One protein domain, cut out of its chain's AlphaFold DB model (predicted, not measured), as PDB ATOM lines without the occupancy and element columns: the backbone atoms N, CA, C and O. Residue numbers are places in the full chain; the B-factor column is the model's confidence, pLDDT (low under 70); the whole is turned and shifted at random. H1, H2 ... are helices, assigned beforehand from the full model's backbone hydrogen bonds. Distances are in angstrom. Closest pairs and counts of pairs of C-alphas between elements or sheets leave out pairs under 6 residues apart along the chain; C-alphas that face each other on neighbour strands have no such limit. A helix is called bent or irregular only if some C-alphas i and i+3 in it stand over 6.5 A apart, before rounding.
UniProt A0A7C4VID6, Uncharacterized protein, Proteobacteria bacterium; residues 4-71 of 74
ATOM      1  N   LEU A   4     315.162 -44.792 558.019       76.44
ATOM      2  CA  LEU A   4     316.360 -45.297 557.349       76.44
ATOM      3  C   LEU A   4     316.229 -45.241 555.820       76.44
ATOM      4  O   LEU A   4     317.124 -44.725 555.155       76.44
ATOM      5  N   ASP A   5     315.086 -45.658 555.271       84.94
ATOM      6  CA  ASP A   5     314.835 -45.606 553.822       84.94
ATOM      7  C   ASP A   5     314.926 -44.172 553.275       84.94
ATOM      8  O   ASP A   5     315.544 -43.932 552.239       84.94
ATOM      9  N   LEU A   6     314.364 -43.196 553.999       88.25
ATOM     10  CA  LEU A   6     314.406 -41.778 553.613       88.25
ATOM     11  C   LEU A   6     315.827 -41.201 553.647       88.25
ATOM     12  O   LEU A   6     316.189 -40.371 552.808       88.25
ATOM     13  N   VAL A   7     316.642 -41.630 554.613       85.12
ATOM     14  CA  VAL A   7     318.046 -41.215 554.719       85.12
ATOM     15  C   VAL A   7     318.865 -41.809 553.572       85.12
ATOM     16  O   VAL A   7     319.596 -41.069 552.910       85.12
ATOM     17  N   LEU A   8     318.682 -43.096 553.263       88.12
ATOM     18  CA  LEU A   8     319.363 -43.768 552.152       88.12
ATOM     19  C   LEU A   8     319.010 -43.141 550.797       88.12
ATOM     20  O   LEU A   8     319.890 -42.934 549.962       88.12
ATOM     21  N   GLU A   9     317.747 -42.770 550.578       92.19
ATOM     22  CA  GLU A   9     317.354 -42.039 549.370       92.19
ATOM     23  C   GLU A   9     318.027 -40.670 549.252       92.19
ATOM     24  O   GLU A   9     318.337 -40.228 548.144       92.19
ATOM     25  N   ARG A  10     318.262 -39.982 550.374       89.44
ATOM     26  CA  ARG A  10     318.947 -38.688 550.372       89.44
ATOM     27  C   ARG A  10     320.434 -38.839 550.064       89.44
ATOM     28  O   ARG A  10     320.960 -38.039 549.299       89.44
ATOM     29  N   ILE A  11     321.082 -39.874 550.602       88.94
ATOM     30  CA  ILE A  11     322.498 -40.178 550.341       88.94
ATOM     31  C   ILE A  11     322.708 -40.515 548.861       88.94
ATOM     32  O   ILE A  11     323.582 -39.936 548.223       88.94
ATOM     33  N   ARG A  12     321.838 -41.344 548.268       90.25
ATOM     34  CA  ARG A  12     321.905 -41.714 546.838       90.25
ATOM     35  C   ARG A  12     321.781 -40.529 545.871       90.25
ATOM     36  O   ARG A  12     322.155 -40.656 544.710       90.25
ATOM     37  N   LYS A  13     321.234 -39.396 546.325       94.12
ATOM     38  CA  LYS A  13     321.093 -38.160 545.532       94.12
ATOM     39  C   LYS A  13     322.327 -37.255 545.587       94.12
ATOM     40  O   LYS A  13     322.355 -36.241 544.894       94.12
ATOM     41  N   LEU A  14     323.323 -37.575 546.412       91.94
ATOM     42  CA  LEU A  14     324.552 -36.789 546.517       91.94
ATOM     43  C   LEU A  14     325.508 -37.077 545.345       91.94
ATOM     44  O   LEU A  14     325.395 -38.121 544.704       91.94
ATOM     45  N   PRO A  15     326.475 -36.189 545.062       94.19
ATOM     46  CA  PRO A  15     327.559 -36.484 544.127       94.19
ATOM     47  C   PRO A  15     328.369 -37.725 544.553       94.19
ATOM     48  O   PRO A  15     328.511 -37.942 545.758       94.19
ATOM     49  N   PRO A  16     328.950 -38.498 543.614       89.31
ATOM     50  CA  PRO A  16     329.665 -39.745 543.922       89.31
ATOM     51  C   PRO A  16     330.759 -39.575 544.983       89.31
ATOM     52  O   PRO A  16     330.800 -40.321 545.953       89.31
ATOM     53  N   GLU A  17     331.556 -38.513 544.868       89.19
ATOM     54  CA  GLU A  17     332.627 -38.165 545.814       89.19
ATOM     55  C   GLU A  17     332.107 -37.958 547.248       89.19
ATOM     56  O   GLU A  17     332.764 -38.305 548.226       89.19
ATOM     57  N   ARG A  18     330.898 -37.400 547.390       88.38
ATOM     58  CA  ARG A  18     330.249 -37.180 548.689       88.38
ATOM     59  C   ARG A  18     329.616 -38.454 549.240       88.38
ATOM     60  O   ARG A  18     329.535 -38.597 550.454       88.38
ATOM     61  N   GLN A  19     329.160 -39.356 548.371       89.81
ATOM     62  CA  GLN A  19     328.670 -40.671 548.787       89.81
ATOM     63  C   GLN A  19     329.814 -41.528 549.327       89.81
ATOM     64  O   GLN A  19     329.646 -42.166 550.358       89.81
ATOM     65  N   GLU A  20     330.973 -41.495 548.671       88.06
ATOM     66  CA  GLU A  20     332.163 -42.234 549.098       88.06
ATOM     67  C   GLU A  20     332.724 -41.692 550.421       88.06
ATOM     68  O   GLU A  20     333.007 -42.470 551.325       88.06
ATOM     69  N   GLN A  21     332.767 -40.364 550.601       86.00
ATOM     70  CA  GLN A  21     333.104 -39.749 551.896       86.00
ATOM     71  C   GLN A  21     332.172 -40.208 553.023       86.00
ATOM     72  O   GLN A  21     332.644 -40.583 554.092       86.00
ATOM     73  N   LEU A  22     330.858 -40.205 552.779       87.81
ATOM     74  CA  LEU A  22     329.883 -40.665 553.768       87.81
ATOM     75  C   LEU A  22     329.980 -42.168 554.030       87.81
ATOM     76  O   LEU A  22     329.751 -42.583 555.156       87.81
ATOM     77  N   ALA A  23     330.307 -42.980 553.024       85.94
ATOM     78  CA  ALA A  23     330.523 -44.411 553.215       85.94
ATOM     79  C   ALA A  23     331.717 -44.662 554.144       85.94
ATOM     80  O   ALA A  23     331.577 -45.409 555.100       85.94
ATOM     81  N   VAL A  24     332.834 -43.957 553.935       84.44
ATOM     82  CA  VAL A  24     334.010 -44.033 554.817       84.44
ATOM     83  C   VAL A  24     333.685 -43.569 556.239       84.44
ATOM     84  O   VAL A  24     334.128 -44.190 557.196       84.44
ATOM     85  N   GLU A  25     332.907 -42.496 556.396       83.62
ATOM     86  CA  GLU A  25     332.491 -41.993 557.713       83.62
ATOM     87  C   GLU A  25     331.538 -42.964 558.427       83.62
ATOM     88  O   GLU A  25     331.671 -43.189 559.624       83.62
ATOM     89  N   ILE A  26     330.607 -43.582 557.695       83.06
ATOM     90  CA  ILE A  26     329.709 -44.612 558.230       83.06
ATOM     91  C   ILE A  26     330.500 -45.868 558.609       83.06
ATOM     92  O   ILE A  26     330.293 -46.386 559.701       83.06
ATOM     93  N   ASP A  27     331.417 -46.333 557.758       78.69
ATOM     94  CA  ASP A  27     332.286 -47.479 558.046       78.69
ATOM     95  C   ASP A  27     333.187 -47.203 559.254       78.69
ATOM     96  O   ASP A  27     333.384 -48.087 560.084       78.69
ATOM     97  N   PHE A  28     333.687 -45.969 559.390       77.00
ATOM     98  CA  PHE A  28     334.415 -45.530 560.576       77.00
ATOM     99  C   PHE A  28     333.521 -45.603 561.812       77.00
ATOM    100  O   PHE A  28     333.886 -46.278 562.755       77.00
ATOM    101  N   LEU A  29     332.334 -44.996 561.807       74.06
ATOM    102  CA  LEU A  29     331.440 -44.999 562.973       74.06
ATOM    103  C   LEU A  29     330.958 -46.405 563.364       74.06
ATOM    104  O   LEU A  29     330.809 -46.686 564.548       74.06
ATOM    105  N   ILE A  30     330.727 -47.286 562.388       72.75
ATOM    106  CA  ILE A  30     330.354 -48.688 562.631       72.75
ATOM    107  C   ILE A  30     331.552 -49.486 563.163       72.75
ATOM    108  O   ILE A  30     331.383 -50.332 564.035       72.75
ATOM    109  N   GLY A  31     332.759 -49.235 562.651       64.62
ATOM    110  CA  GLY A  31     333.983 -49.894 563.115       64.62
ATOM    111  C   GLY A  31     334.512 -49.353 564.448       64.62
ATOM    112  O   GLY A  31     335.137 -50.097 565.200       64.62
ATOM    113  N   ASP A  32     334.270 -48.083 564.764       54.34
ATOM    114  CA  ASP A  32     334.773 -47.387 565.957       54.34
ATOM    115  C   ASP A  32     333.998 -47.770 567.228       54.34
ATOM    116  O   ASP A  32     334.588 -47.776 568.307       54.34
ATOM    117  N   GLU A  33     332.742 -48.233 567.108       53.25
ATOM    118  CA  GLU A  33     332.023 -48.899 568.213       53.25
ATOM    119  C   GLU A  33     332.770 -50.150 568.729       53.25
ATOM    120  O   GLU A  33     332.669 -50.470 569.913       53.25
ATOM    121  N   GLU A  34     333.576 -50.817 567.890       51.78
ATOM    122  CA  GLU A  34     334.452 -51.932 568.292       51.78
ATOM    123  C   GLU A  34     335.938 -51.547 568.455       51.78
ATOM    124  O   GLU A  34     336.695 -52.322 569.038       51.78
ATOM    125  N   THR A  35     336.395 -50.384 567.963       51.91
ATOM    126  CA  THR A  35     337.843 -50.071 567.858       51.91
ATOM    127  C   THR A  35     338.325 -48.809 568.578       51.91
ATOM    128  O   THR A  35     339.535 -48.671 568.777       51.91
ATOM    129  N   GLY A  36     337.437 -47.931 569.054       54.16
ATOM    130  CA  GLY A  36     337.829 -46.761 569.858       54.16
ATOM    131  C   GLY A  36     338.176 -47.099 571.314       54.16
ATOM    132  O   GLY A  36     338.782 -46.301 572.032       54.16
ATOM    133  N   SER A  37     337.810 -48.301 571.754       60.56
ATOM    134  CA  SER A  37     337.967 -48.761 573.122       60.56
ATOM    135  C   SER A  37     339.059 -49.824 573.254       60.56
ATOM    136  O   SER A  37     339.071 -50.816 572.533       60.56
ATOM    137  N   LEU A  38     339.935 -49.663 574.249       67.62
ATOM    138  CA  LEU A  38     340.866 -50.718 574.676       67.62
ATOM    139  C   LEU A  38     340.177 -51.847 575.464       67.62
ATOM    140  O   LEU A  38     340.812 -52.862 575.738       67.62
ATOM    141  N   PHE A  39     338.911 -51.653 575.832       69.38
ATOM    142  CA  PHE A  39     338.090 -52.545 576.642       69.38
ATOM    143  C   PHE A  39     336.891 -53.071 575.847       69.38
ATOM    144  O   PHE A  39     336.268 -52.352 575.061       69.38
ATOM    145  N   THR A  40     336.537 -54.327 576.078       81.19
ATOM    146  CA  THR A  40     335.271 -54.912 575.631       81.19
ATOM    147  C   THR A  40     334.081 -54.240 576.323       81.19
ATOM    148  O   THR A  40     334.223 -53.577 577.350       81.19
ATOM    149  N   ALA A  41     332.875 -54.429 575.783       79.00
ATOM    150  CA  ALA A  41     331.652 -53.919 576.408       79.00
ATOM    151  C   ALA A  41     331.434 -54.467 577.835       79.00
ATOM    152  O   ALA A  41     330.881 -53.773 578.684       79.00
ATOM    153  N   GLU A  42     331.883 -55.697 578.104       78.62
ATOM    154  CA  GLU A  42     331.816 -56.320 579.430       78.62
ATOM    155  C   GLU A  42     332.796 -55.656 580.409       78.62
ATOM    156  O   GLU A  42     332.398 -55.269 581.502       78.62
ATOM    157  N   GLU A  43     334.038 -55.409 579.984       80.62
ATOM    158  CA  GLU A  43     335.032 -54.675 580.783       80.62
ATOM    159  C   GLU A  43     334.605 -53.220 581.045       80.62
ATOM    160  O   GLU A  43     334.825 -52.695 582.136       80.62
ATOM    161  N   TRP A  44     333.936 -52.568 580.090       85.94
ATOM    162  CA  TRP A  44     333.337 -51.253 580.327       85.94
ATOM    163  C   TRP A  44     332.239 -51.285 581.377       85.94
ATOM    164  O   TRP A  44     332.222 -50.412 582.236       85.94
ATOM    165  N   ALA A  45     331.359 -52.286 581.344       84.12
ATOM    166  CA  ALA A  45     330.291 -52.421 582.333       84.12
ATOM    167  C   ALA A  45     330.833 -52.642 583.760       84.12
ATOM    168  O   ALA A  45     330.160 -52.305 584.733       84.12
ATOM    169  N   GLU A  46     332.049 -53.182 583.901       83.81
ATOM    170  CA  GLU A  46     332.743 -53.297 585.190       83.81
ATOM    171  C   GLU A  46     333.372 -51.974 585.653       83.81
ATOM    172  O   GLU A  46     333.407 -51.694 586.854       83.81
ATOM    173  N   ILE A  47     333.870 -51.157 584.719       80.75
ATOM    174  CA  ILE A  47     334.560 -49.893 585.012       80.75
ATOM    175  C   ILE A  47     333.570 -48.739 585.195       80.75
ATOM    176  O   ILE A  47     333.794 -47.892 586.055       80.75
ATOM    177  N   GLU A  48     332.484 -48.703 584.425       79.44
ATOM    178  CA  GLU A  48     331.487 -47.625 584.408       79.44
ATOM    179  C   GLU A  48     330.953 -47.267 585.812       79.44
ATOM    180  O   GLU A  48     330.956 -46.086 586.141       79.44
ATOM    181  N   PRO A  49     330.639 -48.222 586.714       81.25
ATOM    182  CA  PRO A  49     330.218 -47.909 588.085       81.25
ATOM    183  C   PRO A  49     331.333 -47.362 588.992       81.25
ATOM    184  O   PRO A  49     331.049 -46.909 590.098       81.25
ATOM    185  N   THR A  50     332.601 -47.485 588.582       75.81
ATOM    186  CA  THR A  50     333.781 -46.980 589.315       75.81
ATOM    187  C   THR A  50     334.239 -45.608 588.831       75.81
ATOM    188  O   THR A  50     335.075 -44.976 589.477       75.81
ATOM    189  N   LEU A  51     333.718 -45.158 587.690       74.19
ATOM    190  CA  LEU A  51     333.877 -43.792 587.231       74.19
ATOM    191  C   LEU A  51     332.899 -42.953 588.051       74.19
ATOM    192  O   LEU A  51     331.713 -42.909 587.744       74.19
ATOM    193  N   ASP A  52     333.392 -42.370 589.144       68.50
ATOM    194  CA  ASP A  52     332.597 -41.505 590.018       68.50
ATOM    195  C   ASP A  52     331.840 -40.454 589.181       68.50
ATOM    196  O   ASP A  52     332.447 -39.687 588.425       68.50
ATOM    197  N   GLU A  53     330.511 -40.427 589.308       63.44
ATOM    198  CA  GLU A  53     329.679 -39.339 588.795       63.44
ATOM    199  C   GLU A  53     329.947 -38.087 589.649       63.44
ATOM    200  O   GLU A  53     329.544 -38.009 590.809       63.44
ATOM    201  N   ASP A  54     330.648 -37.126 589.045       61.06
ATOM    202  CA  ASP A  54     330.891 -35.755 589.507       61.06
ATOM    203  C   ASP A  54     331.525 -35.596 590.901       61.06
ATOM    204  O   ASP A  54     330.905 -35.140 591.868       61.06
ATOM    205  N   ASP A  55     332.841 -35.810 590.958       58.44
ATOM    206  CA  ASP A  55     333.677 -35.022 591.861       58.44
ATOM    207  C   ASP A  55     333.730 -33.567 591.356       58.44
ATOM    208  O   ASP A  55     333.977 -33.300 590.180       58.44
ATOM    209  N   GLU A  56     333.499 -32.636 592.282       70.44
ATOM    210  CA  GLU A  56     333.685 -31.181 592.200       70.44
ATOM    211  C   GLU A  56     334.668 -30.746 591.087       70.44
ATOM    212  O   GLU A  56     335.812 -31.204 591.064       70.44
ATOM    213  N   GLU A  57     334.255 -29.851 590.171       75.88
ATOM    214  CA  GLU A  57     335.117 -29.357 589.082       75.88
ATOM    215  C   GLU A  57     336.443 -28.809 589.645       75.88
ATOM    216  O   GLU A  57     336.517 -27.689 590.160       75.88
ATOM    217  N   ILE A  58     337.518 -29.596 589.548       80.44
ATOM    218  CA  ILE A  58     338.832 -29.179 590.033       80.44
ATOM    219  C   ILE A  58     339.620 -28.452 588.935       80.44
ATOM    220  O   ILE A  58     339.711 -28.928 587.800       80.44
ATOM    221  N   PRO A  59     340.271 -27.322 589.264       89.12
ATOM    222  CA  PRO A  59     341.192 -26.652 588.358       89.12
ATOM    223  C   PRO A  59     342.307 -27.579 587.846       89.12
ATOM    224  O   PRO A  59     342.841 -28.423 588.572       89.12
ATOM    225  N   HIS A  60     342.690 -27.394 586.582       85.69
ATOM    226  CA  HIS A  60     343.669 -28.230 585.878       85.69
ATOM    227  C   HIS A  60     345.017 -28.354 586.615       85.69
ATOM    228  O   HIS A  60     345.631 -29.417 586.641       85.69
ATOM    229  N   ASP A  61     345.496 -27.285 587.248       92.25
ATOM    230  CA  ASP A  61     346.718 -27.302 588.057       92.25
ATOM    231  C   ASP A  61     346.620 -28.257 589.257       92.25
ATOM    232  O   ASP A  61     347.582 -28.968 589.560       92.25
ATOM    233  N   GLN A  62     345.446 -28.349 589.888       89.56
ATOM    234  CA  GLN A  62     345.202 -29.276 590.991       89.56
ATOM    235  C   GLN A  62     345.159 -30.734 590.521       89.56
ATOM    236  O   GLN A  62     345.706 -31.604 591.203       89.56
ATOM    237  N   VAL A  63     344.588 -31.007 589.340       87.38
ATOM    238  CA  VAL A  63     344.624 -32.342 588.708       87.38
ATOM    239  C   VAL A  63     346.070 -32.809 588.553       87.38
ATOM    240  O   VAL A  63     346.442 -33.893 589.010       87.38
ATOM    241  N   PHE A  64     346.923 -31.966 587.965       89.88
ATOM    242  CA  PHE A  64     348.328 -32.301 587.737       89.88
ATOM    243  C   PHE A  64     349.126 -32.439 589.035       89.88
ATOM    244  O   PHE A  64     350.010 -33.296 589.115       89.88
ATOM    245  N   ALA A  65     348.818 -31.643 590.062       89.56
ATOM    246  CA  ALA A  65     349.427 -31.794 591.377       89.56
ATOM    247  C   ALA A  65     349.089 -33.161 592.004       89.56
ATOM    248  O   ALA A  65     349.996 -33.869 592.446       89.56
ATOM    249  N   LYS A  66     347.809 -33.571 591.974       87.06
ATOM    250  CA  LYS A  66     347.363 -34.888 592.466       87.06
ATOM    251  C   LYS A  66     348.012 -36.034 591.687       87.06
ATOM    252  O   LYS A  66     348.510 -36.981 592.293       87.06
ATOM    253  N   LEU A  67     348.061 -35.933 590.357       89.31
ATOM    254  CA  LEU A  67     348.680 -36.949 589.501       89.31
ATOM    255  C   LEU A  67     350.172 -37.117 589.792       89.31
ATOM    256  O   LEU A  67     350.621 -38.244 589.967       89.31
ATOM    257  N   ARG A  68     350.931 -36.021 589.914       90.06
ATOM    258  CA  ARG A  68     352.364 -36.084 590.257       90.06
ATOM    259  C   ARG A  68     352.616 -36.654 591.650       90.06
ATOM    260  O   ARG A  68     353.625 -37.317 591.853       90.06
ATOM    261  N   ALA A  69     351.729 -36.387 592.606       89.44
ATOM    262  CA  ALA A  69     351.836 -36.950 593.948       89.44
ATOM    263  C   ALA A  69     351.564 -38.463 593.957       89.44
ATOM    264  O   ALA A  69     352.259 -39.209 594.643       89.44
ATOM    265  N   LYS A  70     350.566 -38.915 593.186       89.88
ATOM    266  CA  LYS A  70     350.186 -40.331 593.075       89.88
ATOM    267  C   LYS A  70     351.179 -41.143 592.237       89.88
ATOM    268  O   LYS A  70     351.458 -42.291 592.566       89.88
ATOM    269  N   PHE A  71     351.713 -40.539 591.180       90.12
ATOM    270  CA  PHE A  71     352.653 -41.140 590.238       90.12
ATOM    271  C   PHE A  71     353.892 -40.242 590.116       90.12
ATOM    272  O   PHE A  71     354.002 -39.459 589.166       90.12
TER     273      PHE A  71
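AT A GLANCE: This is residues 4 to 71 of the 74 residues of an uncharacterized protein of Proteobacteria bacterium (UniProt A0A7C4VID6). Four helices are strung out along an open chain with no common core: short H1 makes a corner with long H2, then H3 and H4 follow, each apart from the other helices. Residues 4 to 10 and 48 to 71 stick out. The printed part has 68 residues with four named helices, H1 to H4 in order, and no named strand; its class is all helix. It is extended, with a radius of gyration of the C-alphas of 20.6 A, and spans 56 by 29 by 21 A.

IN THESE COORDINATES: H1, residues 4 to 11, begins at C-alpha 4 (316.360, -45.297, 557.349). H2, residues 16 to 35, is 27.3 A long. H3, residues 41 to 50, is 14.8 A long and only just irregular: C-alphas 46 and 49 are 6.6 A apart. H4, residues 60 to 70, 15.5 A long, ends at C-alpha 70 (350.186, -40.331, 593.075).

HOW THE PARTS SIT: H1 and H2 are close but not clearly touching; their closest C-alphas, of Ile 11 and Gln 19, are 6.4 A apart. They run opposite ways at a steep tilt of 46 degrees. Every O i to N i+4 pair is within hydrogen-bond range in H1 and H4, but 14 of 16 in H2 and 4 of 6 in H3.

THE WHOLE: The C-alphas farthest apart, of Lys 13 and Ala 69, are 57.4 A apart. The printed part has no cut, and no link is long. Residues 31 to 39 and 52 to 55 have pLDDT under 70.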